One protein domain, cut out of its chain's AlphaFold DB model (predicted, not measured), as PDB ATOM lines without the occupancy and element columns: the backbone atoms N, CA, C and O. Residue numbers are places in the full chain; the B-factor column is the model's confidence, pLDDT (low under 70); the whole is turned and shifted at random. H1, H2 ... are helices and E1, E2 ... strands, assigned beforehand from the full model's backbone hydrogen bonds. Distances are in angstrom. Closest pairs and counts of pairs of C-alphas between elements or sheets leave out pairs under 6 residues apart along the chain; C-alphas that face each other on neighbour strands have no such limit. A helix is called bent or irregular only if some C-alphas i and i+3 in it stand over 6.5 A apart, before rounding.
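What this domain is: This is residues 23 to 215 of the 217 residues of an uncharacterized protein of Rhodococcus sp. KBS0724 (UniProt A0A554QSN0). Seven parallel strands make one sheet curled like part of a barrel that does not close, E1 to E4 facing E6 and E7 across the bend at E5, with H3, H4, H5 and H6 following one another round its outside. H7, H8, H9 and H10 pack on H6 beyond the E6 and E7 end, while the small H1 and H2 sit together at the other end of the longest axis. The printed part has 193 residues with ten named helices and seven named strands, in the order E1 H1 E2 H2 E3 H3 E4 H4 E5 H5 E6 H6 H7 H8 H9 E7 H10; the sheet's order is E1 E2 E3 E4 E5 E6 E7. The class is mixed, helices and strands, and the whole is compact, with a radius of gyration of the C-alphas of 17.0 A and spans of 49 by 38 by 29 A.

How they stand to each other: E1, residues 30 to 33, is an edge strand parallel to E2, residues 44 to 49, with N 32 and O 47 2.8 A apart. Between them H1, residues 34 to 37, is on the sheet but over none of its strands. H2, residues 54 to 59, is not on the sheet; it touches H1, the closest C-alphas being those of Ala 34 and Leu 57, 7.0 A apart. E3, residues 65 to 75, bends by 71 degrees at residue 68 and is parallel to E2, with N 71 and O 48 at 2.8 A. H3, residues 76 to 84, is irregular, C-alphas 77 and 80 being 7.2 A apart; it lies over E3 at a height of 7.9 A, on the opposite face from H1. E4, residues 91 to 96, has N 94 at 2.8 A from O 72 of E3. H4, residues 104 to 113, is on the same face as H3 and lies over E4 and E5, residues 117 to 120, where N 119 and O 93 are 2.8 A apart. H5, residues 126 to 136, only grazes the sheet with residues 128 to 136; it touches H4 at a shallow tilt of 14 degrees, the same way, C-alphas of Ala 105 and Phe 132 closest at 4.0 A. E6, residues 143 to 147, has N 146 at 2.8 A from O 120 of E5. H6, residues 150 to 165, is the hub, touching five helices, and lies over E6 at a height of 8.9 A. It forms a helical hairpin with H7, residues 169 to 174, at a shallow tilt of 25 degrees, closest at the C-alphas of Gly 159 and Ala 169, 4.4 A. With residues 154 to 158 alone it touches H8, residues 178 to 182, closest at Ile 154 and Pro 178, C-alphas 6.6 A apart. With residues 157 to 164 alone it touches H9, residues 186 to 195, about perpendicular at 79 degrees, the closest C-alphas being those of Met 161 and Leu 192, 6.5 A. E7, residues 196 to 201, is the other edge strand, with N 200 and O 145 of E6 at 2.8 A. H10, residues 204 to 213, touches residues 150 to 154 of H6, C-alphas of Ala 150 and Val 207 closest at 5.0 A. Every O i to N i+4 pair is within hydrogen-bond range in H2 and H4 to H10; H3 has 3 of 5, and H1 is too short for such a pair.

Where its parts are: E1 begins at C-alpha 30 (49.854, -25.120, -38.445). E3 is 27.6 A long and H6 22.7 A. H10 ends at C-alpha 213 (52.166, -47.121, -47.608).

The domain as a whole: The C-alphas farthest apart are those of Ala 61 and Ala 171, 50.3 A. The printed part has no cut, and no link is long. Mean pLDDT of the printed part is 91.8; residue 26 and residues 97 to 100 are under 70.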
ATOM      1  N   LEU A  23      46.984 -31.920 -39.693       84.38
ATOM      2  CA  LEU A  23      47.522 -30.565 -39.535       84.38
ATOM      3  C   LEU A  23      49.036 -30.522 -39.788       84.38
ATOM      4  O   LEU A  23      49.758 -31.486 -39.544       84.38
ATOM      5  N   GLY A  24      49.525 -29.379 -40.280       72.56
ATOM      6  CA  GLY A  24      50.950 -29.156 -40.557       72.56
ATOM      7  C   GLY A  24      51.473 -29.705 -41.893       72.56
ATOM      8  O   GLY A  24      52.648 -29.505 -42.205       72.56
ATOM      9  N   ALA A  25      50.629 -30.346 -42.707       72.88
ATOM     10  CA  ALA A  25      50.965 -30.682 -44.091       72.88
ATOM     11  C   ALA A  25      51.114 -29.409 -44.965       72.88
ATOM     12  O   ALA A  25      50.569 -28.353 -44.629       72.88
ATOM     13  N   PRO A  26      51.835 -29.456 -46.105       68.75
ATOM     14  CA  PRO A  26      51.979 -28.298 -46.985       68.75
ATOM     15  C   PRO A  26      50.626 -27.735 -47.449       68.75
ATOM     16  O   PRO A  26      49.893 -28.381 -48.191       68.75
ATOM     17  N   GLY A  27      50.321 -26.497 -47.050       75.00
ATOM     18  CA  GLY A  27      49.057 -25.822 -47.369       75.00
ATOM     19  C   GLY A  27      47.969 -25.962 -46.298       75.00
ATOM     20  O   GLY A  27      46.988 -25.220 -46.358       75.00
ATOM     21  N   GLU A  28      48.171 -26.824 -45.300       82.69
ATOM     22  CA  GLU A  28      47.302 -26.931 -44.130       82.69
ATOM     23  C   GLU A  28      47.714 -25.939 -43.031       82.69
ATOM     24  O   GLU A  28      48.893 -25.573 -42.917       82.69
ATOM     25  N   PRO A  29      46.762 -25.472 -42.204       85.88
ATOM     26  CA  PRO A  29      47.074 -24.673 -41.031       85.88
ATOM     27  C   PRO A  29      48.055 -25.405 -40.109       85.88
ATOM     28  O   PRO A  29      47.975 -26.616 -39.904       85.88
ATOM     29  N   ARG A  30      48.973 -24.641 -39.517       89.81
ATOM     30  CA  ARG A  30      49.854 -25.120 -38.445       89.81
ATOM     31  C   ARG A  30      49.342 -24.627 -37.097       89.81
ATOM     32  O   ARG A  30      48.741 -23.550 -37.033       89.81
ATOM     33  N   VAL A  31      49.638 -25.375 -36.041       92.19
ATOM     34  CA  VAL A  31      49.416 -24.927 -34.663       92.19
ATOM     35  C   VAL A  31      50.498 -23.907 -34.303       92.19
ATOM     36  O   VAL A  31      51.689 -24.161 -34.489       92.19
ATOM     37  N   VAL A  32      50.093 -22.728 -33.836       93.94
ATOM     38  CA  VAL A  32      50.989 -21.646 -33.407       93.94
ATOM     39  C   VAL A  32      50.581 -21.191 -32.007       93.94
ATOM     40  O   VAL A  32      49.407 -20.871 -31.811       93.94
ATOM     41  N   PRO A  33      51.515 -21.116 -31.040       95.69
ATOM     42  CA  PRO A  33      51.238 -20.519 -29.738       95.69
ATOM     43  C   PRO A  33      50.766 -19.070 -29.873       95.69
ATOM     44  O   PRO A  33      51.332 -18.293 -30.645       95.69
ATOM     45  N   ALA A  34      49.752 -18.689 -29.103       95.06
ATOM     46  CA  ALA A  34      49.207 -17.341 -29.064       95.06
ATOM     47  C   ALA A  34      50.294 -16.304 -28.744       95.06
ATOM     48  O   ALA A  34      50.344 -15.250 -29.373       95.06
ATOM     49  N   SER A  35      51.225 -16.616 -27.843       94.88
ATOM     50  CA  SER A  35      52.368 -15.752 -27.532       94.88
ATOM     51  C   SER A  35      53.257 -15.435 -28.739       94.88
ATOM     52  O   SER A  35      53.771 -14.322 -28.838       94.88
ATOM     53  N   ALA A  36      53.400 -16.368 -29.685       93.88
ATOM     54  CA  ALA A  36      54.221 -16.204 -30.883       93.88
ATOM     55  C   ALA A  36      53.541 -15.367 -31.982       93.88
ATOM     56  O   ALA A  36      54.192 -14.988 -32.954       93.88
ATOM     57  N   LEU A  37      52.240 -15.092 -31.844       92.38
ATOM     58  CA  LEU A  37      51.486 -14.236 -32.764       92.38
ATOM     59  C   LEU A  37      51.550 -12.755 -32.381       92.38
ATOM     60  O   LEU A  37      51.211 -11.909 -33.208       92.38
ATOM     61  N   LEU A  38      51.989 -12.432 -31.162       91.06
ATOM     62  CA  LEU A  38      52.149 -11.047 -30.730       91.06
ATOM     63  C   LEU A  38      53.230 -10.351 -31.569       91.06
ATOM     64  O   LEU A  38      54.364 -10.825 -31.649       91.06
ATOM     65  N   GLY A  39      52.878  -9.233 -32.204       84.56
ATOM     66  CA  GLY A  39      53.745  -8.480 -33.114       84.56
ATOM     67  C   GLY A  39      54.125  -9.219 -34.405       84.56
ATOM     68  O   GLY A  39      55.069  -8.810 -35.082       84.56
ATOM     69  N   ALA A  40      53.441 -10.315 -34.751       84.62
ATOM     70  CA  ALA A  40      53.720 -11.064 -35.973       84.62
ATOM     71  C   ALA A  40      53.099 -10.378 -37.206       84.62
ATOM     72  O   ALA A  40      51.879 -10.268 -37.319       84.62
ATOM     73  N   GLU A  41      53.935  -9.991 -38.175       78.88
ATOM     74  CA  GLU A  41      53.507  -9.225 -39.360       78.88
ATOM     75  C   GLU A  41      52.577 -10.008 -40.314       78.88
ATOM     76  O   GLU A  41      51.776  -9.403 -41.026       78.88
ATOM     77  N   SER A  42      52.678 -11.344 -40.362       85.00
ATOM     78  CA  SER A  42      51.756 -12.223 -41.105       85.00
ATOM     79  C   SER A  42      51.991 -13.699 -40.766       85.00
ATOM     80  O   SER A  42      52.994 -14.287 -41.177       85.00
ATOM     81  N   ALA A  43      51.064 -14.331 -40.041       85.12
ATOM     82  CA  ALA A  43      51.142 -15.764 -39.733       85.12
ATOM     83  C   ALA A  43      50.341 -16.653 -40.706       85.12
ATOM     84  O   ALA A  43      50.542 -17.875 -40.717       85.12
ATOM     85  N   GLY A  44      49.481 -16.050 -41.536       90.12
ATOM     86  CA  GLY A  44      48.569 -16.746 -42.446       90.12
ATOM     87  C   GLY A  44      47.398 -17.421 -41.724       90.12
ATOM     88  O   GLY A  44      46.958 -16.956 -40.672       90.12
ATOM     89  N   ARG A  45      46.890 -18.520 -42.300       92.12
ATOM     90  CA  ARG A  45      45.854 -19.373 -41.693       92.12
ATOM     91  C   ARG A  45      46.487 -20.303 -40.663       92.12
ATOM     92  O   ARG A  45      47.384 -21.072 -41.011       92.12
ATOM     93  N   VAL A  46      46.037 -20.232 -39.414       93.62
ATOM     94  CA  VAL A  46      46.650 -20.950 -38.284       93.62
ATOM     95  C   VAL A  46      45.603 -21.515 -37.332       93.62
ATOM     96  O   VAL A  46      44.506 -20.969 -37.193       93.62
ATOM     97  N   VAL A  47      45.968 -22.597 -36.652       95.25
ATOM     98  CA  VAL A  47      45.332 -23.007 -35.399       95.25
ATOM     99  C   VAL A  47      46.088 -22.312 -34.269       95.25
ATOM    100  O   VAL A  47      47.318 -22.339 -34.250       95.25
ATOM    101  N   VAL A  48      45.384 -21.647 -33.356       96.50
ATOM    102  CA  VAL A  48      46.013 -20.860 -32.285       96.50
ATOM    103  C   VAL A  48      45.977 -21.635 -30.974       96.50
ATOM    104  O   VAL A  48      44.906 -21.795 -30.400       96.50
ATOM    105  N   LEU A  49      47.135 -22.059 -30.472       96.88
ATOM    106  CA  LEU A  49      47.258 -22.653 -29.140       96.88
ATOM    107  C   LEU A  49      47.270 -21.545 -28.080       96.88
ATOM    108  O   LEU A  49      48.154 -20.692 -28.077       96.88
ATOM    109  N   LEU A  50      46.289 -21.540 -27.185       96.81
ATOM    110  CA  LEU A  50      46.124 -20.533 -26.142       96.81
ATOM    111  C   LEU A  50      47.067 -20.789 -24.959       96.81
ATOM    112  O   LEU A  50      46.690 -21.404 -23.969       96.81
ATOM    113  N   ASP A  51      48.282 -20.253 -25.052       95.38
ATOM    114  CA  ASP A  51      49.284 -20.226 -23.976       95.38
ATOM    115  C   ASP A  51      49.303 -18.894 -23.193       95.38
ATOM    116  O   ASP A  51      50.038 -18.724 -22.219       95.38
ATOM    117  N   ILE A  52      48.473 -17.936 -23.613       94.31
ATOM    118  CA  ILE A  52      48.251 -16.637 -22.973       94.31
ATOM    119  C   ILE A  52      46.764 -16.270 -23.019       94.31
ATOM    120  O   ILE A  52      45.995 -16.806 -23.816       94.31
ATOM    121  N   ASP A  53      46.362 -15.291 -22.205       90.88
ATOM    122  CA  ASP A  53      45.010 -14.730 -22.255       90.88
ATOM    123  C   ASP A  53      44.691 -14.188 -23.671       90.88
ATOM    124  O   ASP A  53      45.394 -13.287 -24.152       90.88
ATOM    125  N   PRO A  54      43.627 -14.672 -24.347       90.75
ATOM    126  CA  PRO A  54      43.285 -14.253 -25.707       90.75
ATOM    127  C   PRO A  54      42.913 -12.768 -25.818       90.75
ATOM    128  O   PRO A  54      42.916 -12.214 -26.918       90.75
ATOM    129  N   THR A  55      42.602 -12.083 -24.714       89.62
ATOM    130  CA  THR A  55      42.408 -10.625 -24.718       89.62
ATOM    131  C   THR A  55      43.688  -9.877 -25.082       89.62
ATOM    132  O   THR A  55      43.602  -8.829 -25.720       89.62
ATOM    133  N   ARG A  56      44.867 -10.432 -24.770       90.12
ATOM    134  CA  ARG A  56      46.157  -9.865 -25.187       90.12
ATOM    135  C   ARG A  56      46.321  -9.905 -26.698       90.12
ATOM    136  O   ARG A  56      46.693  -8.896 -27.279       90.12
ATOM    137  N   LEU A  57      45.959 -11.025 -27.327       87.88
ATOM    138  CA  LEU A  57      45.960 -11.143 -28.787       87.88
ATOM    139  C   LEU A  57      45.000 -10.158 -29.453       87.88
ATOM    140  O   LEU A  57      45.314  -9.607 -30.494       87.88
ATOM    141  N   ARG A  58      43.826  -9.922 -28.858       85.25
ATOM    142  CA  ARG A  58      42.857  -8.948 -29.391       85.25
ATOM    143  C   ARG A  58      43.313  -7.503 -29.272       85.25
ATOM    144  O   ARG A  58      42.852  -6.664 -30.036       85.25
ATOM    145  N   ALA A  59      44.114  -7.206 -28.254       87.62
ATOM    146  CA  ALA A  59      44.640  -5.869 -28.029       87.62
ATOM    147  C   ALA A  59      45.792  -5.535 -28.988       87.62
ATOM    148  O   ALA A  59      46.100  -4.359 -29.172       87.62
ATOM    149  N   ASP A  60      46.414  -6.552 -29.584       84.94
ATOM    150  CA  ASP A  60      47.482  -6.400 -30.559       84.94
ATOM    151  C   ASP A  60      46.902  -6.108 -31.950       84.94
ATOM    152  O   ASP A  60      46.357  -6.984 -32.619       84.94
ATOM    153  N   ALA A  61      46.990  -4.845 -32.366       78.38
ATOM    154  CA  ALA A  61      46.521  -4.398 -33.674       78.38
ATOM    155  C   ALA A  61      47.496  -4.733 -34.816       78.38
ATOM    156  O   ALA A  61      47.102  -4.645 -35.980       78.38
ATOM    157  N   ASP A  62      48.742  -5.093 -34.494       80.19
ATOM    158  CA  ASP A  62      49.796  -5.370 -35.470       80.19
ATOM    159  C   ASP A  62      49.821  -6.857 -35.870       80.19
ATOM    160  O   ASP A  62      50.290  -7.204 -36.955       80.19
ATOM    161  N   ALA A  63      49.274  -7.739 -35.027       80.38
ATOM    162  CA  ALA A  63      49.167  -9.167 -35.300       80.38
ATOM    163  C   ALA A  63      48.215  -9.465 -36.478       80.38
ATOM    164  O   ALA A  63      47.001  -9.275 -36.395       80.38
ATOM    165  N   SER A  64      48.759 -10.012 -37.569       86.31
ATOM    166  CA  SER A  64      47.992 -10.377 -38.768       86.31
ATOM    167  C   SER A  64      47.931 -11.897 -38.956       86.31
ATOM    168  O   SER A  64      48.919 -12.543 -39.318       86.31
ATOM    169  N   TYR A  65      46.763 -12.495 -38.703       90.88
ATOM    170  CA  TYR A  65      46.513 -13.932 -38.869       90.88
ATOM    171  C   TYR A  65      45.022 -14.239 -39.076       90.88
ATOM    172  O   TYR A  65      44.150 -13.465 -38.685       90.88
ATOM    173  N   GLU A  66      44.722 -15.397 -39.666       92.19
ATOM    174  CA  GLU A  66      43.370 -15.961 -39.747       92.19
ATOM    175  C   GLU A  66      43.315 -17.212 -38.861       92.19
ATOM    176  O   GLU A  66      43.870 -18.257 -39.208       92.19
ATOM    177  N   ALA A  67      42.667 -17.106 -37.699       93.25
ATOM    178  CA  ALA A  67      42.453 -18.255 -36.823       93.25
ATOM    179  C   ALA A  67      41.350 -19.154 -37.390       93.25
ATOM    180  O   ALA A  67      40.185 -18.761 -37.426       93.25
ATOM    181  N   VAL A  68      41.708 -20.375 -37.794       94.31
ATOM    182  CA  VAL A  68      40.721 -21.381 -38.224       94.31
ATOM    183  C   VAL A  68      40.084 -22.098 -37.030       94.31
ATOM    184  O   VAL A  68      38.947 -22.556 -37.120       94.31
ATOM    185  N   ARG A  69      40.817 -22.173 -35.912       95.56
ATOM    186  CA  ARG A  69      40.430 -22.779 -34.633       95.56
ATOM    187  C   ARG A  69      41.370 -22.280 -33.531       95.56
ATOM    188  O   ARG A  69      42.515 -21.926 -33.818       95.56
ATOM    189  N   PHE A  70      40.893 -22.257 -32.296       97.50
ATOM    190  CA  PHE A  70      41.707 -22.098 -31.094       97.50
ATOM    191  C   PHE A  70      41.796 -23.426 -30.354       97.50
ATOM    192  O   PHE A  70      40.782 -24.110 -30.235       97.50
ATOM    193  N   ASP A  71      42.963 -23.723 -29.804       97.62
ATOM    194  CA  ASP A  71      43.202 -24.883 -28.955       97.62
ATOM    195  C   ASP A  71      43.509 -24.398 -27.546       97.62
ATOM    196  O   ASP A  71      44.284 -23.460 -27.361       97.62
ATOM    197  N   LEU A  72      42.888 -25.018 -26.553       97.56
ATOM    198  CA  LEU A  72      43.124 -24.745 -25.144       97.56
ATOM    199  C   LEU A  72      43.465 -26.047 -24.437       97.56
ATOM    200  O   LEU A  72      42.707 -27.008 -24.522       97.56
ATOM    201  N   GLU A  73      44.571 -26.047 -23.711       95.88
ATOM    202  CA  GLU A  73      44.904 -27.099 -22.757       95.88
ATOM    203  C   GLU A  73      44.464 -26.638 -21.369       95.88
ATOM    204  O   GLU A  73      44.777 -25.520 -20.952       95.88
ATOM    205  N   CYS A  74      43.693 -27.462 -20.668       94.06
ATOM    206  CA  CYS A  74      43.208 -27.127 -19.334       94.06
ATOM    207  C   CYS A  74      43.090 -28.365 -18.445       94.06
ATOM    208  O   CYS A  74      43.084 -29.496 -18.923       94.06
ATOM    209  N   THR A  75      42.970 -28.162 -17.137       92.56
ATOM    210  CA  THR A  75      42.650 -29.243 -16.196       92.56
ATOM    211  C   THR A  75      41.141 -29.497 -16.143       92.56
ATOM    212  O   THR A  75      40.337 -28.698 -16.638       92.56
ATOM    213  N   THR A  76      40.730 -30.589 -15.497       91.88
ATOM    214  CA  THR A  76      39.311 -30.915 -15.257       91.88
ATOM    215  C   THR A  76      38.567 -29.811 -14.492       91.88
ATOM    216  O   THR A  76      37.417 -29.507 -14.805       91.88
ATOM    217  N   GLU A  77      39.229 -29.139 -13.546       90.69
ATOM    218  CA  GLU A  77      38.659 -28.019 -12.777       90.69
ATOM    219  C   GLU A  77      38.370 -26.782 -13.645       90.69
ATOM    220  O   GLU A  77      37.502 -25.972 -13.319       90.69
ATOM    221  N   GLN A  78      39.073 -26.643 -14.770       93.69
ATOM    222  CA  GLN A  78      39.003 -25.486 -15.661       93.69
ATOM    223  C   GLN A  78      38.001 -25.662 -16.812       93.69
ATOM    224  O   GLN A  78      37.817 -24.735 -17.602       93.69
ATOM    225  N   ILE A  79      37.307 -26.804 -16.908       94.94
ATOM    226  CA  ILE A  79      36.317 -27.059 -17.973       94.94
ATOM    227  C   ILE A  79      35.238 -25.964 -18.000       94.94
ATOM    228  O   ILE A  79      34.874 -25.477 -19.070       94.94
ATOM    229  N   GLY A  80      34.756 -25.524 -16.832       95.94
ATOM    230  CA  GLY A  80      33.767 -24.443 -16.747       95.94
ATOM    231  C   GLY A  80      34.267 -23.128 -17.359       95.94
ATOM    232  O   GLY A  80      33.540 -22.476 -18.115       95.94
ATOM    233  N   ASP A  81      35.528 -22.777 -17.104       95.88
ATOM    234  CA  ASP A  81      36.165 -21.584 -17.665       95.88
ATOM    235  C   ASP A  81      36.384 -21.726 -19.176       95.88
ATOM    236  O   ASP A  81      36.096 -20.796 -19.935       95.88
ATOM    237  N   ALA A  82      36.800 -22.908 -19.642       96.19
ATOM    238  CA  ALA A  82      36.933 -23.221 -21.064       96.19
ATOM    239  C   ALA A  82      35.588 -23.086 -21.808       96.19
ATOM    240  O   ALA A  82      35.512 -22.483 -22.884       96.19
ATOM    241  N   ILE A  83      34.491 -23.560 -21.207       97.31
ATOM    242  CA  ILE A  83      33.130 -23.402 -21.743       97.31
ATOM    243  C   ILE A  83      32.697 -21.929 -21.739       97.31
ATOM    244  O   ILE A  83      32.023 -21.479 -22.675       97.31
ATOM    245  N   ALA A  84      33.091 -21.135 -20.745       96.75
ATOM    246  CA  ALA A  84      32.778 -19.708 -20.695       96.75
ATOM    247  C   ALA A  84      33.613 -18.872 -21.686       96.75
ATOM    248  O   ALA A  84      33.143 -17.834 -22.167       96.75
ATOM    249  N   LEU A  85      34.815 -19.334 -22.048       96.12
ATOM    250  CA  LEU A  85      35.780 -18.580 -22.841       96.12
ATOM    251  C   LEU A  85      35.228 -18.195 -24.217       96.12
ATOM    252  O   LEU A  85      34.856 -19.029 -25.042       96.12
ATOM    253  N   ARG A  86      35.178 -16.898 -24.508       93.56
ATOM    254  CA  ARG A  86      34.772 -16.405 -25.828       93.56
ATOM    255  C   ARG A  86      36.009 -16.211 -26.684       93.56
ATOM    256  O   ARG A  86      36.910 -15.496 -26.261       93.56
ATOM    257  N   VAL A  87      36.019 -16.793 -27.879       93.75
ATOM    258  CA  VAL A  87      37.043 -16.657 -28.931       93.75
ATOM    259  C   VAL A  87      36.356 -16.477 -30.294       93.75
ATOM    260  O   VAL A  87      35.198 -16.873 -30.428       93.75
ATOM    261  N   PRO A  88      36.999 -15.820 -31.279       92.12
ATOM    262  CA  PRO A  88      36.352 -15.468 -32.551       92.12
ATOM    263  C   PRO A  88      36.223 -16.631 -33.552       92.12
ATOM    264  O   PRO A  88      35.592 -16.456 -34.589       92.12
ATOM    265  N   ALA A  89      36.805 -17.794 -33.256       93.94
ATOM    266  CA  ALA A  89      36.724 -19.019 -34.056       93.94
ATOM    267  C   ALA A  89      36.390 -20.216 -33.138       93.94
ATOM    268  O   ALA A  89      36.395 -20.039 -31.915       93.94
ATOM    269  N   PRO A  90      36.082 -21.415 -33.672       96.06
ATOM    270  CA  PRO A  90      35.809 -22.597 -32.854       96.06
ATOM    271  C   PRO A  90      36.929 -22.887 -31.845       96.06
ATOM    272  O   PRO A  90      38.097 -22.628 -32.129       96.06
ATOM    273  N   LEU A  91      36.558 -23.420 -30.679       97.50
ATOM    274  CA  LEU A  91      37.476 -23.737 -29.585       97.50
ATOM    275  C   LEU A  91      37.520 -25.252 -29.378       97.50
ATOM    276  O   LEU A  91      36.505 -25.833 -28.981       97.50
ATOM    277  N   ALA A  92      38.679 -25.849 -29.643       97.88
ATOM    278  CA  ALA A  92      39.025 -27.183 -29.194       97.88
ATOM    279  C   ALA A  92      39.639 -27.134 -27.796       97.88
ATOM    280  O   ALA A  92      40.445 -26.251 -27.498       97.88
ATOM    281  N   VAL A  93      39.236 -28.063 -26.934       98.00
ATOM    282  CA  VAL A  93      39.690 -28.117 -25.542       98.00
ATOM    283  C   VAL A  93      40.257 -29.498 -25.247       98.00
ATOM    284  O   VAL A  93      39.529 -30.488 -25.275       98.00
ATOM    285  N   TYR A  94      41.549 -29.542 -24.949       96.69
ATOM    286  CA  TYR A  94      42.268 -30.719 -24.486       96.69
ATOM    287  C   TYR A  94      42.300 -30.684 -22.960       96.69
ATOM    288  O   TYR A  94      42.901 -29.790 -22.363       96.69
ATOM    289  N   VAL A  95      41.614 -31.634 -22.329       94.38
ATOM    290  CA  VAL A  95      41.580 -31.738 -20.868       94.38
ATOM    291  C   VAL A  95      42.673 -32.700 -20.426       94.38
ATOM    292  O   VAL A  95      42.652 -33.880 -20.782       94.38
ATOM    293  N   ASP A  96      43.635 -32.195 -19.658       84.38
ATOM    294  CA  ASP A  96      44.610 -33.045 -18.988       84.38
ATOM    295  C   ASP A  96      43.890 -33.897 -17.934       84.38
ATOM    296  O   ASP A  96      43.086 -33.399 -17.141       84.38
ATOM    297  N   GLY A  97      44.177 -35.199 -17.953       64.75
ATOM    298  CA  GLY A  97      43.524 -36.179 -17.087       64.75
ATOM    299  C   GLY A  97      43.878 -36.005 -15.611       64.75
ATOM    300  O   GLY A  97      43.090 -36.430 -14.770       64.75
ATOM    301  N   GLY A  98      45.007 -35.346 -15.299       61.72
ATOM    302  CA  GLY A  98      45.453 -35.053 -13.931       61.72
ATOM    303  C   GLY A  98      45.374 -36.248 -12.965       61.72
ATOM    304  O   GLY A  98      45.328 -37.405 -13.379       61.72
ATOM    305  N   ASP A  99      45.330 -35.970 -11.657       56.53
ATOM    306  CA  ASP A  99      44.930 -36.960 -10.643       56.53
ATOM    307  C   ASP A  99      43.394 -37.153 -10.708       56.53
ATOM    308  O   ASP A  99      42.635 -36.560  -9.943       56.53
ATOM    309  N   GLU A 100      42.966 -37.915 -11.720       63.81
ATOM    310  CA  GLU A 100      41.647 -38.506 -12.018       63.81
ATOM    311  C   GLU A 100      40.431 -38.011 -11.202       63.81
ATOM    312  O   GLU A 100      39.970 -38.662 -10.261       63.81
ATOM    313  N   VAL A 101      39.820 -36.906 -11.645       71.50
ATOM    314  CA  VAL A 101      38.439 -36.544 -11.249       71.50
ATOM    315  C   VAL A 101      37.424 -36.883 -12.345       71.50
ATOM    316  O   VAL A 101      36.306 -37.276 -12.026       71.50
ATOM    317  N   LEU A 102      37.799 -36.751 -13.623       85.06
ATOM    318  CA  LEU A 102      36.948 -37.059 -14.776       85.06
ATOM    319  C   LEU A 102      37.744 -37.822 -15.831       85.06
ATOM    320  O   LEU A 102      38.877 -37.462 -16.148       85.06
ATOM    321  N   SER A 103      37.119 -38.837 -16.416       91.44
ATOM    322  CA  SER A 103      37.638 -39.528 -17.594       91.44
ATOM    323  C   SER A 103      37.623 -38.617 -18.835       91.44
ATOM    324  O   SER A 103      36.880 -37.624 -18.883       91.44
ATOM    325  N   PRO A 104      38.390 -38.956 -19.892       92.56
ATOM    326  CA  PRO A 104      38.306 -38.254 -21.172       92.56
ATOM    327  C   PRO A 104      36.881 -38.217 -21.739       92.56
ATOM    328  O   PRO A 104      36.451 -37.187 -22.252       92.56
ATOM    329  N   ALA A 105      36.129 -39.314 -21.605       93.88
ATOM    330  CA  ALA A 105      34.751 -39.418 -22.077       93.88
ATOM    331  C   ALA A 105      33.801 -38.467 -21.327       93.88
ATOM    332  O   ALA A 105      33.020 -37.749 -21.949       93.88
ATOM    333  N   GLU A 106      33.899 -38.406 -19.996       94.31
ATOM    334  CA  GLU A 106      33.094 -37.484 -19.184       94.31
ATOM    335  C   GLU A 106      33.440 -36.022 -19.480       94.31
ATOM    336  O   GLU A 106      32.553 -35.178 -19.606       94.31
ATOM    337  N   SER A 107      34.729 -35.724 -19.656       95.06
ATOM    338  CA  SER A 107      35.188 -34.388 -20.044       95.06
ATOM    339  C   SER A 107      34.647 -33.991 -21.421       95.06
ATOM    340  O   SER A 107      34.176 -32.867 -21.599       95.06
ATOM    341  N   ALA A 108      34.653 -34.916 -22.386       95.31
ATOM    342  CA  ALA A 108      34.103 -34.694 -23.720       95.31
ATOM    343  C   ALA A 108      32.604 -34.384 -23.681       95.31
ATOM    344  O   ALA A 108      32.177 -33.424 -24.318       95.31
ATOM    345  N   ALA A 109      31.827 -35.132 -22.892       95.12
ATOM    346  CA  ALA A 109      30.394 -34.891 -22.733       95.12
ATOM    347  C   ALA A 109      30.112 -33.465 -22.222       95.12
ATOM    348  O   ALA A 109      29.332 -32.733 -22.831       95.12
ATOM    349  N   LEU A 110      30.818 -33.021 -21.173       95.44
ATOM    350  CA  LEU A 110      30.678 -31.660 -20.637       95.44
ATOM    351  C   LEU A 110      31.048 -30.581 -21.667       95.44
ATOM    352  O   LEU A 110      30.390 -29.543 -21.763       95.44
ATOM    353  N   LEU A 111      32.104 -30.813 -22.445       96.62
ATOM    354  CA  LEU A 111      32.538 -29.894 -23.496       96.62
ATOM    355  C   LEU A 111      31.513 -29.803 -24.632       96.62
ATOM    356  O   LEU A 111      31.188 -28.689 -25.052       96.62
ATOM    357  N   CYS A 112      30.967 -30.935 -25.084       95.56
ATOM    358  CA  CYS A 112      29.910 -30.994 -26.095       95.56
ATOM    359  C   CYS A 112      28.653 -30.245 -25.640       95.56
ATOM    360  O   CYS A 112      28.160 -29.384 -26.373       95.56
ATOM    361  N   GLU A 113      28.189 -30.475 -24.406       94.88
ATOM    362  CA  GLU A 113      27.070 -29.731 -23.808       94.88
ATOM    363  C   GLU A 113      27.339 -28.214 -23.770       94.88
ATOM    364  O   GLU A 113      26.443 -27.398 -24.001       94.88
ATOM    365  N   GLY A 114      28.595 -27.825 -23.533       94.56
ATOM    366  CA  GLY A 114      29.071 -26.443 -23.569       94.56
ATOM    367  C   GLY A 114      29.307 -25.862 -24.970       94.56
ATOM    368  O   GLY A 114      29.763 -24.717 -25.079       94.56
ATOM    369  N   GLY A 115      29.034 -26.619 -26.039       94.25
ATOM    370  CA  GLY A 115      29.248 -26.210 -27.431       94.25
ATOM    371  C   GLY A 115      30.724 -26.087 -27.821       94.25
ATOM    372  O   GLY A 115      31.078 -25.244 -28.652       94.25
ATOM    373  N   ARG A 116      31.602 -26.862 -27.178       96.94
ATOM    374  CA  ARG A 116      33.049 -26.912 -27.429       96.94
ATOM    375  C   ARG A 116      33.421 -28.178 -28.177       96.94
ATOM    376  O   ARG A 116      32.711 -29.172 -28.096       96.94
ATOM    377  N   ILE A 117      34.529 -28.114 -28.911       97.75
ATOM    378  CA  ILE A 117      35.093 -29.260 -29.623       97.75
ATOM    379  C   ILE A 117      35.987 -30.012 -28.628       97.75
ATOM    380  O   ILE A 117      36.959 -29.427 -28.143       97.75
ATOM    381  N   PRO A 118      35.700 -31.274 -28.288       97.56
ATOM    382  CA  PRO A 118      36.589 -32.039 -27.424       97.56
ATOM    383  C   PRO A 118      37.906 -32.352 -28.136       97.56
ATOM    384  O   PRO A 118      37.922 -32.699 -29.319       97.56
ATOM    385  N   GLY A 119      39.012 -32.213 -27.413       97.00
ATOM    386  CA  GLY A 119      40.342 -32.611 -27.844       97.00
ATOM    387  C   GLY A 119      40.769 -33.902 -27.155       97.00
ATOM    388  O   GLY A 119      40.703 -34.006 -25.930       97.00
ATOM    389  N   LEU A 120      41.220 -34.878 -27.939       96.19
ATOM    390  CA  LEU A 120      41.805 -36.123 -27.449       96.19
ATOM    391  C   LEU A 120      43.325 -36.056 -27.599       96.19
ATOM    392  O   LEU A 120      43.832 -35.971 -28.717       96.19
ATOM    393  N   ASP A 121      44.052 -36.066 -26.486       94.06
ATOM    394  CA  ASP A 121      45.516 -36.073 -26.541       94.06
ATOM    395  C   ASP A 121      46.068 -37.455 -26.932       94.06
ATOM    396  O   ASP A 121      45.379 -38.471 -26.808       94.06
ATOM    397  N   SER A 122      47.318 -37.480 -27.381       92.56
ATOM    398  CA  SER A 122      48.051 -38.702 -27.717       92.56
ATOM    399  C   SER A 122      48.355 -39.564 -26.485       92.56
ATOM    400  O   SER A 122      48.341 -39.095 -25.343       92.56
ATOM    401  N   GLY A 123      48.655 -40.842 -26.706       90.12
ATOM    402  CA  GLY A 123      49.098 -41.766 -25.658       90.12
ATOM    403  C   GLY A 123      47.981 -42.293 -24.753       90.12
ATOM    404  O   GLY A 123      48.265 -42.915 -23.726       90.12
ATOM    405  N   ARG A 124      46.713 -42.075 -25.120       92.81
ATOM    406  CA  ARG A 124      45.550 -42.616 -24.403       92.81
ATOM    407  C   ARG A 124      45.416 -44.115 -24.626       92.81
ATOM    408  O   ARG A 124      45.737 -44.645 -25.690       92.81
ATOM    409  N   SER A 125      44.917 -44.824 -23.619       94.19
ATOM    410  CA  SER A 125      44.684 -46.259 -23.748       94.19
ATOM    411  C   SER A 125      43.538 -46.548 -24.731       94.19
ATOM    412  O   SER A 125      42.587 -45.772 -24.828       94.19
ATOM    413  N   PRO A 126      43.531 -47.713 -25.409       95.62
ATOM    414  CA  PRO A 126      42.430 -48.090 -26.300       95.62
ATOM    415  C   PRO A 126      41.052 -48.119 -25.625       95.62
ATOM    416  O   PRO A 126      40.039 -47.985 -26.305       95.62
ATOM    417  N   ALA A 127      41.003 -48.323 -24.303       95.44
ATOM    418  CA  ALA A 127      39.763 -48.260 -23.536       95.44
ATOM    419  C   ALA A 127      39.268 -46.813 -23.401       95.44
ATOM    420  O   ALA A 127      38.131 -46.540 -23.763       95.44
ATOM    421  N   GLU A 128      40.138 -45.886 -22.987       95.06
ATOM    422  CA  GLU A 128      39.796 -44.459 -22.890       95.06
ATOM    423  C   GLU A 128      39.363 -43.880 -24.239       95.06
ATOM    424  O   GLU A 128      38.384 -43.141 -24.305       95.06
ATOM    425  N   ILE A 129      40.061 -44.240 -25.324       96.44
ATOM    426  CA  ILE A 129      39.702 -43.802 -26.678       96.44
ATOM    427  C   ILE A 129      38.324 -44.357 -27.066       96.44
ATOM    428  O   ILE A 129      37.497 -43.620 -27.594       96.44
ATOM    429  N   ALA A 130      38.049 -45.640 -26.810       97.06
ATOM    430  CA  ALA A 130      36.760 -46.240 -27.148       97.06
ATOM    431  C   ALA A 130      35.597 -45.612 -26.361       97.06
ATOM    432  O   ALA A 130      34.563 -45.315 -26.960       97.06
ATOM    433  N   ASP A 131      35.777 -45.360 -25.063       96.00
ATOM    434  CA  ASP A 131      34.770 -44.699 -24.223       96.00
ATOM    435  C   ASP A 131      34.525 -43.253 -24.688       96.00
ATOM    436  O   ASP A 131      33.380 -42.811 -24.799       96.00
ATOM    437  N   PHE A 132      35.591 -42.529 -25.045       96.31
ATOM    438  CA  PHE A 132      35.509 -41.186 -25.623       96.31
ATOM    439  C   PHE A 132      34.744 -41.180 -26.957       96.31
ATOM    440  O   PHE A 132      33.843 -40.366 -27.163       96.31
ATOM    441  N   LEU A 133      35.043 -42.124 -27.854       96.69
ATOM    442  CA  LEU A 133      34.349 -42.259 -29.137       96.69
ATOM    443  C   LEU A 133      32.877 -42.665 -28.976       96.69
ATOM    444  O   LEU A 133      32.045 -42.239 -29.777       96.69
ATOM    445  N   ALA A 134      32.543 -43.461 -27.959       94.38
ATOM    446  CA  ALA A 134      31.166 -43.859 -27.676       94.38
ATOM    447  C   ALA A 134      30.279 -42.663 -27.297       94.38
ATOM    448  O   ALA A 134      29.119 -42.617 -27.701       94.38
ATOM    449  N   VAL A 135      30.831 -41.679 -26.576       93.44
ATOM    450  CA  VAL A 135      30.150 -40.400 -26.319       93.44
ATOM    451  C   VAL A 135      29.923 -39.666 -27.640       93.44
ATOM    452  O   VAL A 135      28.791 -39.355 -28.001       93.44
ATOM    453  N   LEU A 136      30.990 -39.455 -28.410       93.44
ATOM    454  CA  LEU A 136      30.949 -38.601 -29.597       93.44
ATOM    455  C   LEU A 136      30.146 -39.157 -30.770       93.44
ATOM    456  O   LEU A 136      29.645 -38.381 -31.578       93.44
ATOM    457  N   ALA A 137      29.976 -40.477 -30.864       86.44
ATOM    458  CA  ALA A 137      29.143 -41.096 -31.895       86.44
ATOM    459  C   ALA A 137      27.675 -40.617 -31.861       86.44
ATOM    460  O   ALA A 137      26.951 -40.774 -32.847       86.44
ATOM    461  N   HIS A 138      27.233 -40.038 -30.741       81.62
ATOM    462  CA  HIS A 138      25.885 -39.504 -30.554       81.62
ATOM    463  C   HIS A 138      25.826 -37.975 -30.495       81.62
ATOM    464  O   HIS A 138      24.729 -37.411 -30.459       81.62
ATOM    465  N   GLU A 139      26.977 -37.306 -30.525       86.94
ATOM    466  CA  GLU A 139      27.060 -35.860 -30.405       86.94
ATOM    467  C   GLU A 139      26.995 -35.162 -31.764       86.94
ATOM    468  O   GLU A 139      27.363 -35.694 -32.809       86.94
ATOM    469  N   SER A 140      26.513 -33.919 -31.746       78.31
ATOM    470  CA  SER A 140      26.447 -33.072 -32.948       78.31
ATOM    471  C   SER A 140      27.748 -32.314 -33.233       78.31
ATOM    472  O   SER A 140      27.855 -31.625 -34.250       78.31
ATOM    473  N   VAL A 141      28.724 -32.424 -32.331       87.69
ATOM    474  CA  VAL A 141      30.031 -31.774 -32.418       87.69
ATOM    475  C   VAL A 141      31.082 -32.855 -32.651       87.69
ATOM    476  O   VAL A 141      31.127 -33.838 -31.919       87.69
ATOM    477  N   GLY A 142      31.921 -32.670 -33.672       93.94
ATOM    478  CA  GLY A 142      33.096 -33.512 -33.881       93.94
ATOM    479  C   GLY A 142      34.188 -33.263 -32.834       93.94
ATOM    480  O   GLY A 142      34.054 -32.415 -31.951       93.94
ATOM    481  N   PHE A 143      35.306 -33.962 -32.962       97.44
ATOM    482  CA  PHE A 143      36.465 -33.847 -32.087       97.44
ATOM    483  C   PHE A 143      37.749 -33.653 -32.874       97.44
ATOM    484  O   PHE A 143      37.812 -33.847 -34.088       97.44
ATOM    485  N   VAL A 144      38.791 -33.262 -32.158       97.19
ATOM    486  CA  VAL A 144      40.151 -33.154 -32.682       97.19
ATOM    487  C   VAL A 144      41.045 -34.081 -31.878       97.19
ATOM    488  O   VAL A 144      40.767 -34.349 -30.709       97.19
ATOM    489  N   ALA A 145      42.096 -34.601 -32.496       96.75
ATOM    490  CA  ALA A 145      43.001 -35.527 -31.833       96.75
ATOM    491  C   ALA A 145      44.460 -35.123 -32.023       96.75
ATOM    492  O   ALA A 145      44.815 -34.488 -33.014       96.75
ATOM    493  N   ARG A 146      45.314 -35.557 -31.103       95.69
ATOM    494  CA  ARG A 146      46.765 -35.603 -31.273       95.69
ATOM    495  C   ARG A 146      47.199 -37.054 -31.390       95.69
ATOM    496  O   ARG A 146      46.634 -37.924 -30.738       95.69
ATOM    497  N   ALA A 147      48.201 -37.304 -32.221       95.06
ATOM    498  CA  ALA A 147      48.810 -38.615 -32.367       95.06
ATOM    499  C   ALA A 147      50.336 -38.489 -32.444       95.06
ATOM    500  O   ALA A 147      50.878 -37.585 -33.090       95.06
ATOM    501  N   ALA A 148      51.034 -39.403 -31.779       93.00
ATOM    502  CA  ALA A 148      52.487 -39.457 -31.741       93.00
ATOM    503  C   ALA A 148      53.072 -39.951 -33.072       93.00
ATOM    504  O   ALA A 148      54.122 -39.469 -33.504       93.00
ATOM    505  N   ASP A 149      52.388 -40.888 -33.731       93.44
ATOM    506  CA  ASP A 149      52.854 -41.547 -34.946       93.44
ATOM    507  C   ASP A 149      51.702 -42.046 -35.840       93.44
ATOM    508  O   ASP A 149      50.517 -41.836 -35.576       93.44
ATOM    509  N   ALA A 150      52.067 -42.682 -36.956       94.62
ATOM    510  CA  ALA A 150      51.112 -43.181 -37.935       94.62
ATOM    511  C   ALA A 150      50.264 -44.357 -37.422       94.62
ATOM    512  O   ALA A 150      49.131 -44.507 -37.876       94.62
ATOM    513  N   ASP A 151      50.777 -45.171 -36.497       95.06
ATOM    514  CA  ASP A 151      50.032 -46.311 -35.959       95.06
ATOM    515  C   ASP A 151      48.891 -45.808 -35.069       95.06
ATOM    516  O   ASP A 151      47.754 -46.268 -35.200       95.06
ATOM    517  N   GLU A 152      49.156 -44.789 -34.247       95.50
ATOM    518  CA  GLU A 152      48.124 -44.117 -33.457       95.50
ATOM    519  C   GLU A 152      47.080 -43.427 -34.353       95.50
ATOM    520  O   GLU A 152      45.880 -43.570 -34.118       95.50
ATOM    521  N   VAL A 153      47.501 -42.778 -35.449       96.19
ATOM    522  CA  VAL A 153      46.570 -42.225 -36.453       96.19
ATOM    523  C   VAL A 153      45.673 -43.317 -37.045       96.19
ATOM    524  O   VAL A 153      44.452 -43.154 -37.093       96.19
ATOM    525  N   ILE A 154      46.238 -44.441 -37.498       96.38
ATOM    526  CA  ILE A 154      45.458 -45.541 -38.090       96.38
ATOM    527  C   ILE A 154      44.501 -46.139 -37.053       96.38
ATOM    528  O   ILE A 154      43.347 -46.426 -37.389       96.38
ATOM    529  N   GLY A 155      44.951 -46.293 -35.805       97.00
ATOM    530  CA  GLY A 155      44.130 -46.736 -34.683       97.00
ATOM    531  C   GLY A 155      42.937 -45.811 -34.444       97.00
ATOM    532  O   GLY A 155      41.802 -46.286 -34.401       97.00
ATOM    533  N   LEU A 156      43.161 -44.494 -34.389       96.94
ATOM    534  CA  LEU A 156      42.107 -43.484 -34.241       96.94
ATOM    535  C   LEU A 156      41.099 -43.527 -35.396       96.94
ATOM    536  O   LEU A 156      39.891 -43.514 -35.158       96.94
ATOM    537  N   LEU A 157      41.565 -43.632 -36.644       96.88
ATOM    538  CA  LEU A 157      40.689 -43.734 -37.817       96.88
ATOM    539  C   LEU A 157      39.836 -45.013 -37.781       96.88
ATOM    540  O   LEU A 157      38.625 -44.964 -38.017       96.88
ATOM    541  N   CYS A 158      40.451 -46.159 -37.469       97.25
ATOM    542  CA  CYS A 158      39.751 -47.441 -37.363       97.25
ATOM    543  C   CYS A 158      38.736 -47.433 -36.216       97.25
ATOM    544  O   CYS A 158      37.590 -47.836 -36.421       97.25
ATOM    545  N   GLY A 159      39.136 -46.937 -35.044       97.44
ATOM    546  CA  GLY A 159      38.277 -46.789 -33.872       97.44
ATOM    547  C   GLY A 159      37.084 -45.881 -34.148       97.44
ATOM    548  O   GLY A 159      35.949 -46.268 -33.881       97.44
ATOM    549  N   THR A 160      37.316 -44.717 -34.762       96.94
ATOM    550  CA  THR A 160      36.251 -43.765 -35.127       96.94
ATOM    551  C   THR A 160      35.251 -44.411 -36.083       96.94
ATOM    552  O   THR A 160      34.045 -44.359 -35.857       96.94
ATOM    553  N   MET A 161      35.726 -45.086 -37.134       96.00
ATOM    554  CA  MET A 161      34.838 -45.763 -38.083       96.00
ATOM    555  C   MET A 161      34.037 -46.899 -37.426       96.00
ATOM    556  O   MET A 161      32.868 -47.090 -37.760       96.00
ATOM    557  N   ALA A 162      34.648 -47.656 -36.511       96.56
ATOM    558  CA  ALA A 162      33.957 -48.692 -35.752       96.56
ATOM    559  C   ALA A 162      32.868 -48.089 -34.851       96.56
ATOM    560  O   ALA A 162      31.725 -48.537 -34.913       96.56
ATOM    561  N   ALA A 163      33.175 -47.013 -34.120       95.56
ATOM    562  CA  ALA A 163      32.201 -46.299 -33.296       95.56
ATOM    563  C   ALA A 163      31.001 -45.801 -34.122       95.56
ATOM    564  O   ALA A 163      29.854 -46.037 -33.748       95.56
ATOM    565  N   LEU A 164      31.241 -45.225 -35.305       93.94
ATOM    566  CA  LEU A 164      30.174 -44.771 -36.211       93.94
ATOM    567  C   LEU A 164      29.293 -45.900 -36.762       93.94
ATOM    568  O   LEU A 164      28.168 -45.653 -37.194       93.94
ATOM    569  N   ARG A 165      29.788 -47.140 -36.769       92.81
ATOM    570  CA  ARG A 165      29.014 -48.332 -37.155       92.81
ATOM    571  C   ARG A 165      28.321 -49.005 -35.974       92.81
ATOM    572  O   ARG A 165      27.497 -49.886 -36.203       92.81
ATOM    573  N   GLY A 166      28.641 -48.603 -34.743       92.75
ATOM    574  CA  GLY A 166      28.272 -49.339 -33.535       92.75
ATOM    575  C   GLY A 166      29.043 -50.656 -33.362       92.75
ATOM    576  O   GLY A 166      28.572 -51.542 -32.652       92.75
ATOM    577  N   ASP A 167      30.196 -50.799 -34.024       95.38
ATOM    578  CA  ASP A 167      31.120 -51.923 -33.854       95.38
ATOM    579  C   ASP A 167      32.024 -51.708 -32.619       95.38
ATOM    580  O   ASP A 167      32.070 -50.629 -32.025       95.38
ATOM    581  N   ASP A 168      32.794 -52.732 -32.241       96.50
ATOM    582  CA  ASP A 168      33.760 -52.648 -31.139       96.50
ATOM    583  C   ASP A 168      34.961 -51.756 -31.513       96.50
ATOM    584  O   ASP A 168      35.931 -52.194 -32.144       96.50
ATOM    585  N   ALA A 169      34.891 -50.483 -31.110       96.88
ATOM    586  CA  ALA A 169      35.947 -49.499 -31.333       96.88
ATOM    587  C   ALA A 169      37.268 -49.894 -30.662       96.88
ATOM    588  O   ALA A 169      38.331 -49.725 -31.257       96.88
ATOM    589  N   ARG A 170      37.218 -50.487 -29.463       97.50
ATOM    590  CA  ARG A 170      38.419 -50.916 -28.739       97.50
ATOM    591  C   ARG A 170      39.147 -52.019 -29.499       97.50
ATOM    592  O   ARG A 170      40.370 -51.966 -29.629       97.50
ATOM    593  N   ALA A 171      38.413 -52.999 -30.019       97.62
ATOM    594  CA  ALA A 171      38.986 -54.046 -30.859       97.62
ATOM    595  C   ALA A 171      39.580 -53.469 -32.153       97.62
ATOM    596  O   ALA A 171      40.678 -53.858 -32.540       97.62
ATOM    597  N   ALA A 172      38.902 -52.506 -32.786       97.38
ATOM    598  CA  ALA A 172      39.391 -51.853 -34.002       97.38
ATOM    599  C   ALA A 172      40.667 -51.016 -33.787       97.38
ATOM    600  O   ALA A 172      41.452 -50.868 -34.719       97.38
ATOM    601  N   ILE A 173      40.882 -50.484 -32.579       97.12
ATOM    602  CA  ILE A 173      42.117 -49.778 -32.200       97.12
ATOM    603  C   ILE A 173      43.254 -50.770 -31.915       97.12
ATOM    604  O   ILE A 173      44.399 -50.510 -32.267       97.12
ATOM    605  N   LEU A 174      42.955 -51.905 -31.273       97.12
ATOM    606  CA  LEU A 174      43.956 -52.928 -30.933       97.12
ATOM    607  C   LEU A 174      44.411 -53.759 -32.140       97.12
ATOM    608  O   LEU A 174      45.544 -54.236 -32.154       97.12
ATOM    609  N   ASP A 175      43.539 -53.938 -33.131       97.00
ATOM    610  CA  ASP A 175      43.837 -54.615 -34.395       97.00
ATOM    611  C   ASP A 175      43.362 -53.763 -35.591       97.00
ATOM    612  O   ASP A 175      42.330 -54.062 -36.211       97.00
ATOM    613  N   PRO A 176      44.071 -52.662 -35.913       96.50
ATOM    614  CA  PRO A 176      43.665 -51.757 -36.977       96.50
ATOM    615  C   PRO A 176      43.766 -52.398 -38.360       96.50
ATOM    616  O   PRO A 176      44.752 -53.038 -38.722       96.50
ATOM    617  N   GLN A 177      42.742 -52.172 -39.183       95.81
ATOM    618  CA  GLN A 177      42.622 -52.757 -40.519       95.81
ATOM    619  C   GLN A 177      42.575 -51.643 -41.581       95.81
ATOM    620  O   GLN A 177      41.496 -51.356 -42.113       95.81
ATOM    621  N   PRO A 178      43.715 -51.012 -41.937       94.00
ATOM    622  CA  PRO A 178      43.751 -49.854 -42.840       94.00
ATOM    623  C   PRO A 178      43.170 -50.149 -44.231       94.00
ATOM    624  O   PRO A 178      42.558 -49.279 -44.844       94.00
ATOM    625  N   ALA A 179      43.227 -51.400 -44.696       93.31
ATOM    626  CA  ALA A 179      42.568 -51.811 -45.937       93.31
ATOM    627  C   ALA A 179      41.041 -51.573 -45.922       93.31
ATOM    628  O   ALA A 179      40.453 -51.270 -46.961       93.31
ATOM    629  N   LYS A 180      40.384 -51.668 -44.754       92.44
ATOM    630  CA  LYS A 180      38.951 -51.352 -44.610       92.44
ATOM    631  C   LYS A 180      38.684 -49.851 -44.727       92.44
ATOM    632  O   LYS A 180      37.629 -49.481 -45.233       92.44
ATOM    633  N   LEU A 181      39.618 -49.013 -44.273       93.50
ATOM    634  CA  LEU A 181      39.546 -47.556 -44.412       93.50
ATOM    635  C   LEU A 181      39.763 -47.130 -45.873       93.50
ATOM    636  O   LEU A 181      39.007 -46.319 -46.401       93.50
ATOM    637  N   ALA A 182      40.733 -47.739 -46.558       92.19
ATOM    638  CA  ALA A 182      40.990 -47.499 -47.980       92.19
ATOM    639  C   ALA A 182      39.792 -47.872 -48.877       92.19
ATOM    640  O   ALA A 182      39.580 -47.275 -49.929       92.19
ATOM    641  N   ALA A 183      38.990 -48.853 -48.452       92.69
ATOM    642  CA  ALA A 183      37.799 -49.311 -49.165       92.69
ATOM    643  C   ALA A 183      36.523 -48.498 -48.856       92.69
ATOM    644  O   ALA A 183      35.442 -48.871 -49.318       92.69
ATOM    645  N   LEU A 184      36.606 -47.422 -48.061       92.69
ATOM    646  CA  LEU A 184      35.438 -46.612 -47.715       92.69
ATOM    647  C   LEU A 184      34.869 -45.887 -48.934       92.69
ATOM    648  O   LEU A 184      35.592 -45.238 -49.691       92.69
ATOM    649  N   ILE A 185      33.542 -45.931 -49.059       91.00
ATOM    650  CA  ILE A 185      32.802 -45.087 -50.000       91.00
ATOM    651  C   ILE A 185      32.899 -43.605 -49.589       91.00
ATOM    652  O   ILE A 185      33.064 -43.325 -48.397       91.00
ATOM    653  N   PRO A 186      32.764 -42.649 -50.527       90.06
ATOM    654  CA  PRO A 186      32.921 -41.219 -50.244       90.06
ATOM    655  C   PRO A 186      32.052 -40.697 -49.091       90.06
ATOM    656  O   PRO A 186      32.507 -39.870 -48.304       90.06
ATOM    657  N   GLU A 187      30.831 -41.206 -48.951       90.50
ATOM    658  CA  GLU A 187      29.893 -40.829 -47.892       90.50
ATOM    659  C   GLU A 187      30.418 -41.230 -46.509       90.50
ATOM    660  O   GLU A 187      30.351 -40.444 -45.567       90.50
ATOM    661  N   ALA A 188      31.009 -42.422 -46.392       91.06
ATOM    662  CA  ALA A 188      31.615 -42.883 -45.147       91.06
ATOM    663  C   ALA A 188      32.889 -42.096 -44.811       91.06
ATOM    664  O   ALA A 188      33.143 -41.805 -43.645       91.06
ATOM    665  N   GLN A 189      33.664 -41.700 -45.826       91.50
ATOM    666  CA  GLN A 189      34.806 -40.804 -45.627       91.50
ATOM    667  C   GLN A 189      34.353 -39.411 -45.157       91.50
ATOM    668  O   GLN A 189      35.009 -38.810 -44.313       91.50
ATOM    669  N   SER A 190      33.231 -38.897 -45.684       89.56
ATOM    670  CA  SER A 190      32.641 -37.628 -45.229       89.56
ATOM    671  C   SER A 190      32.199 -37.715 -43.776       89.56
ATOM    672  O   SER A 190      32.618 -36.885 -42.980       89.56
ATOM    673  N   ALA A 191      31.446 -38.758 -43.416       91.25
ATOM    674  CA  ALA A 191      30.994 -38.973 -42.044       91.25
ATOM    675  C   ALA A 191      32.172 -39.059 -41.060       91.25
ATOM    676  O   ALA A 191      32.123 -38.475 -39.981       91.25
ATOM    677  N   LEU A 192      33.265 -39.727 -41.450       93.00
ATOM    678  CA  LEU A 192      34.460 -39.783 -40.615       93.00
ATOM    679  C   LEU A 192      35.093 -38.398 -40.413       93.00
ATOM    680  O   LEU A 192      35.456 -38.081 -39.288       93.00
ATOM    681  N   ARG A 193      35.179 -37.561 -41.455       92.19
ATOM    682  CA  ARG A 193      35.714 -36.186 -41.353       92.19
ATOM    683  C   ARG A 193      34.786 -35.204 -40.634       92.19
ATOM    684  O   ARG A 193      35.244 -34.182 -40.141       92.19
ATOM    685  N   GLU A 194      33.485 -35.475 -40.608       91.25
ATOM    686  CA  GLU A 194      32.519 -34.685 -39.834       91.25
ATOM    687  C   GLU A 194      32.666 -34.937 -38.328       91.25
ATOM    688  O   GLU A 194      32.396 -34.045 -37.525       91.25
ATOM    689  N   VAL A 195      33.131 -36.131 -37.957       94.12
ATOM    690  CA  VAL A 195      33.293 -36.551 -36.563       94.12
ATOM    691  C   VAL A 195      34.722 -36.329 -36.084       94.12
ATOM    692  O   VAL A 195      34.911 -35.674 -35.071       94.12
ATOM    693  N   LEU A 196      35.737 -36.797 -36.809       95.69
ATOM    694  CA  LEU A 196      37.141 -36.492 -36.541       95.69
ATOM    695  C   LEU A 196      37.574 -35.336 -37.443       95.69
ATOM    696  O   LEU A 196      37.820 -35.519 -38.633       95.69
ATOM    697  N   LEU A 197      37.644 -34.140 -36.867       94.75
ATOM    698  CA  LEU A 197      37.825 -32.892 -37.605       94.75
ATOM    699  C   LEU A 197      39.269 -32.705 -38.070       94.75
ATOM    700  O   LEU A 197      39.501 -32.282 -39.198       94.75
ATOM    701  N   THR A 198      40.234 -33.000 -37.197       94.56
ATOM    702  CA  THR A 198      41.671 -32.952 -37.501       94.56
ATOM    703  C   THR A 198      42.458 -33.868 -36.571       94.56
ATOM    704  O   THR A 198      42.071 -34.051 -35.416       94.56
ATOM    705  N   ILE A 199      43.625 -34.310 -37.026       95.25
ATOM    706  CA  ILE A 199      44.653 -34.966 -36.234       95.25
ATOM    707  C   ILE A 199      45.945 -34.146 -36.322       95.25
ATOM    708  O   ILE A 199      46.464 -33.867 -37.406       95.25
ATOM    709  N   GLU A 200      46.459 -33.753 -35.167       93.69
ATOM    710  CA  GLU A 200      47.753 -33.104 -35.003       93.69
ATOM    711  C   GLU A 200      48.835 -34.163 -34.812       93.69
ATOM    712  O   GLU A 200      48.709 -35.048 -33.967       93.69
ATOM    713  N   VAL A 201      49.910 -34.059 -35.589       92.50
ATOM    714  CA  VAL A 201      51.057 -34.970 -35.516       92.50
ATOM    715  C   VAL A 201      52.358 -34.180 -35.533       92.50
ATOM    716  O   VAL A 201      52.450 -33.123 -36.160       92.50
ATOM    717  N   SER A 202      53.384 -34.706 -34.864       86.19
ATOM    718  CA  SER A 202      54.688 -34.032 -34.761       86.19
ATOM    719  C   SER A 202      55.454 -33.992 -36.090       86.19
ATOM    720  O   SER A 202      56.157 -33.022 -36.366       86.19
ATOM    721  N   ASP A 203      55.315 -35.031 -36.920       88.56
ATOM    722  CA  ASP A 203      55.931 -35.117 -38.252       88.56
ATOM    723  C   ASP A 203      54.886 -35.507 -39.313       88.56
ATOM    724  O   ASP A 203      54.736 -36.688 -39.651       88.56
ATOM    725  N   PRO A 204      54.159 -34.517 -39.867       88.06
ATOM    726  CA  PRO A 204      53.122 -34.763 -40.866       88.06
ATOM    727  C   PRO A 204      53.642 -35.463 -42.123       88.06
ATOM    728  O   PRO A 204      52.922 -36.260 -42.718       88.06
ATOM    729  N   SER A 205      54.893 -35.207 -42.522       88.62
ATOM    730  CA  SER A 205      55.456 -35.770 -43.758       88.62
ATOM    731  C   SER A 205      55.763 -37.260 -43.608       88.62
ATOM    732  O   SER A 205      55.482 -38.059 -44.509       88.62
ATOM    733  N   SER A 206      56.323 -37.645 -42.458       91.00
ATOM    734  CA  SER A 206      56.560 -39.049 -42.117       91.00
ATOM    735  C   SER A 206      55.244 -39.816 -41.980       91.00
ATOM    736  O   SER A 206      55.079 -40.876 -42.591       91.00
ATOM    737  N   VAL A 207      54.267 -39.236 -41.273       92.75
ATOM    738  CA  VAL A 207      52.934 -39.830 -41.107       92.75
ATOM    739  C   VAL A 207      52.237 -40.007 -42.455       92.75
ATOM    740  O   VAL A 207      51.808 -41.113 -42.763       92.75
ATOM    741  N   GLU A 208      52.184 -38.982 -43.311       90.56
ATOM    742  CA  GLU A 208      51.559 -39.092 -44.638       90.56
ATOM    743  C   GLU A 208      52.200 -40.211 -45.478       90.56
ATOM    744  O   GLU A 208      51.506 -40.992 -46.133       90.56
ATOM    745  N   THR A 209      53.529 -40.335 -45.422       91.31
ATOM    746  CA  THR A 209      54.259 -41.398 -46.126       91.31
ATOM    747  C   THR A 209      53.845 -42.785 -45.629       91.31
ATOM    748  O   THR A 209      53.602 -43.682 -46.443       91.31
ATOM    749  N   ALA A 210      53.729 -42.965 -44.312       93.19
ATOM    750  CA  ALA A 210      53.308 -44.223 -43.703       93.19
ATOM    751  C   ALA A 210      51.840 -44.561 -44.016       93.19
ATOM    752  O   ALA A 210      51.540 -45.687 -44.414       93.19
ATOM    753  N   LEU A 211      50.933 -43.581 -43.935       92.69
ATOM    754  CA  LEU A 211      49.521 -43.769 -44.282       92.69
ATOM    755  C   LEU A 211      49.355 -44.153 -45.759       92.69
ATOM    756  O   LEU A 211      48.610 -45.081 -46.077       92.69
ATOM    757  N   ARG A 212      50.126 -43.529 -46.658       92.06
ATOM    758  CA  ARG A 212      50.152 -43.894 -48.080       92.06
ATOM    759  C   ARG A 212      50.655 -45.316 -48.302       92.06
ATOM    760  O   ARG A 212      50.091 -46.038 -49.124       92.06
ATOM    761  N   ALA A 213      51.682 -45.741 -47.566       92.00
ATOM    762  CA  ALA A 213      52.166 -47.121 -47.608       92.00
ATOM    763  C   ALA A 213      51.111 -48.128 -47.106       92.00
ATOM    764  O   ALA A 213      51.051 -49.247 -47.613       92.00
ATOM    765  N   ALA A 214      50.236 -47.714 -46.184       89.88
ATOM    766  CA  ALA A 214      49.082 -48.486 -45.719       89.88
ATOM    767  C   ALA A 214      47.873 -48.455 -46.681       89.88
ATOM    768  O   ALA A 214      46.844 -49.071 -46.401       89.88
ATOM    769  N   GLY A 215      47.987 -47.768 -47.826       90.00
ATOM    770  CA  GLY A 215      46.932 -47.655 -48.835       90.00
ATOM    771  C   GLY A 215      45.922 -46.537 -48.573       90.00
ATOM    772  O   GLY A 215      44.864 -46.530 -49.201       90.00
TER     773      GLY A 215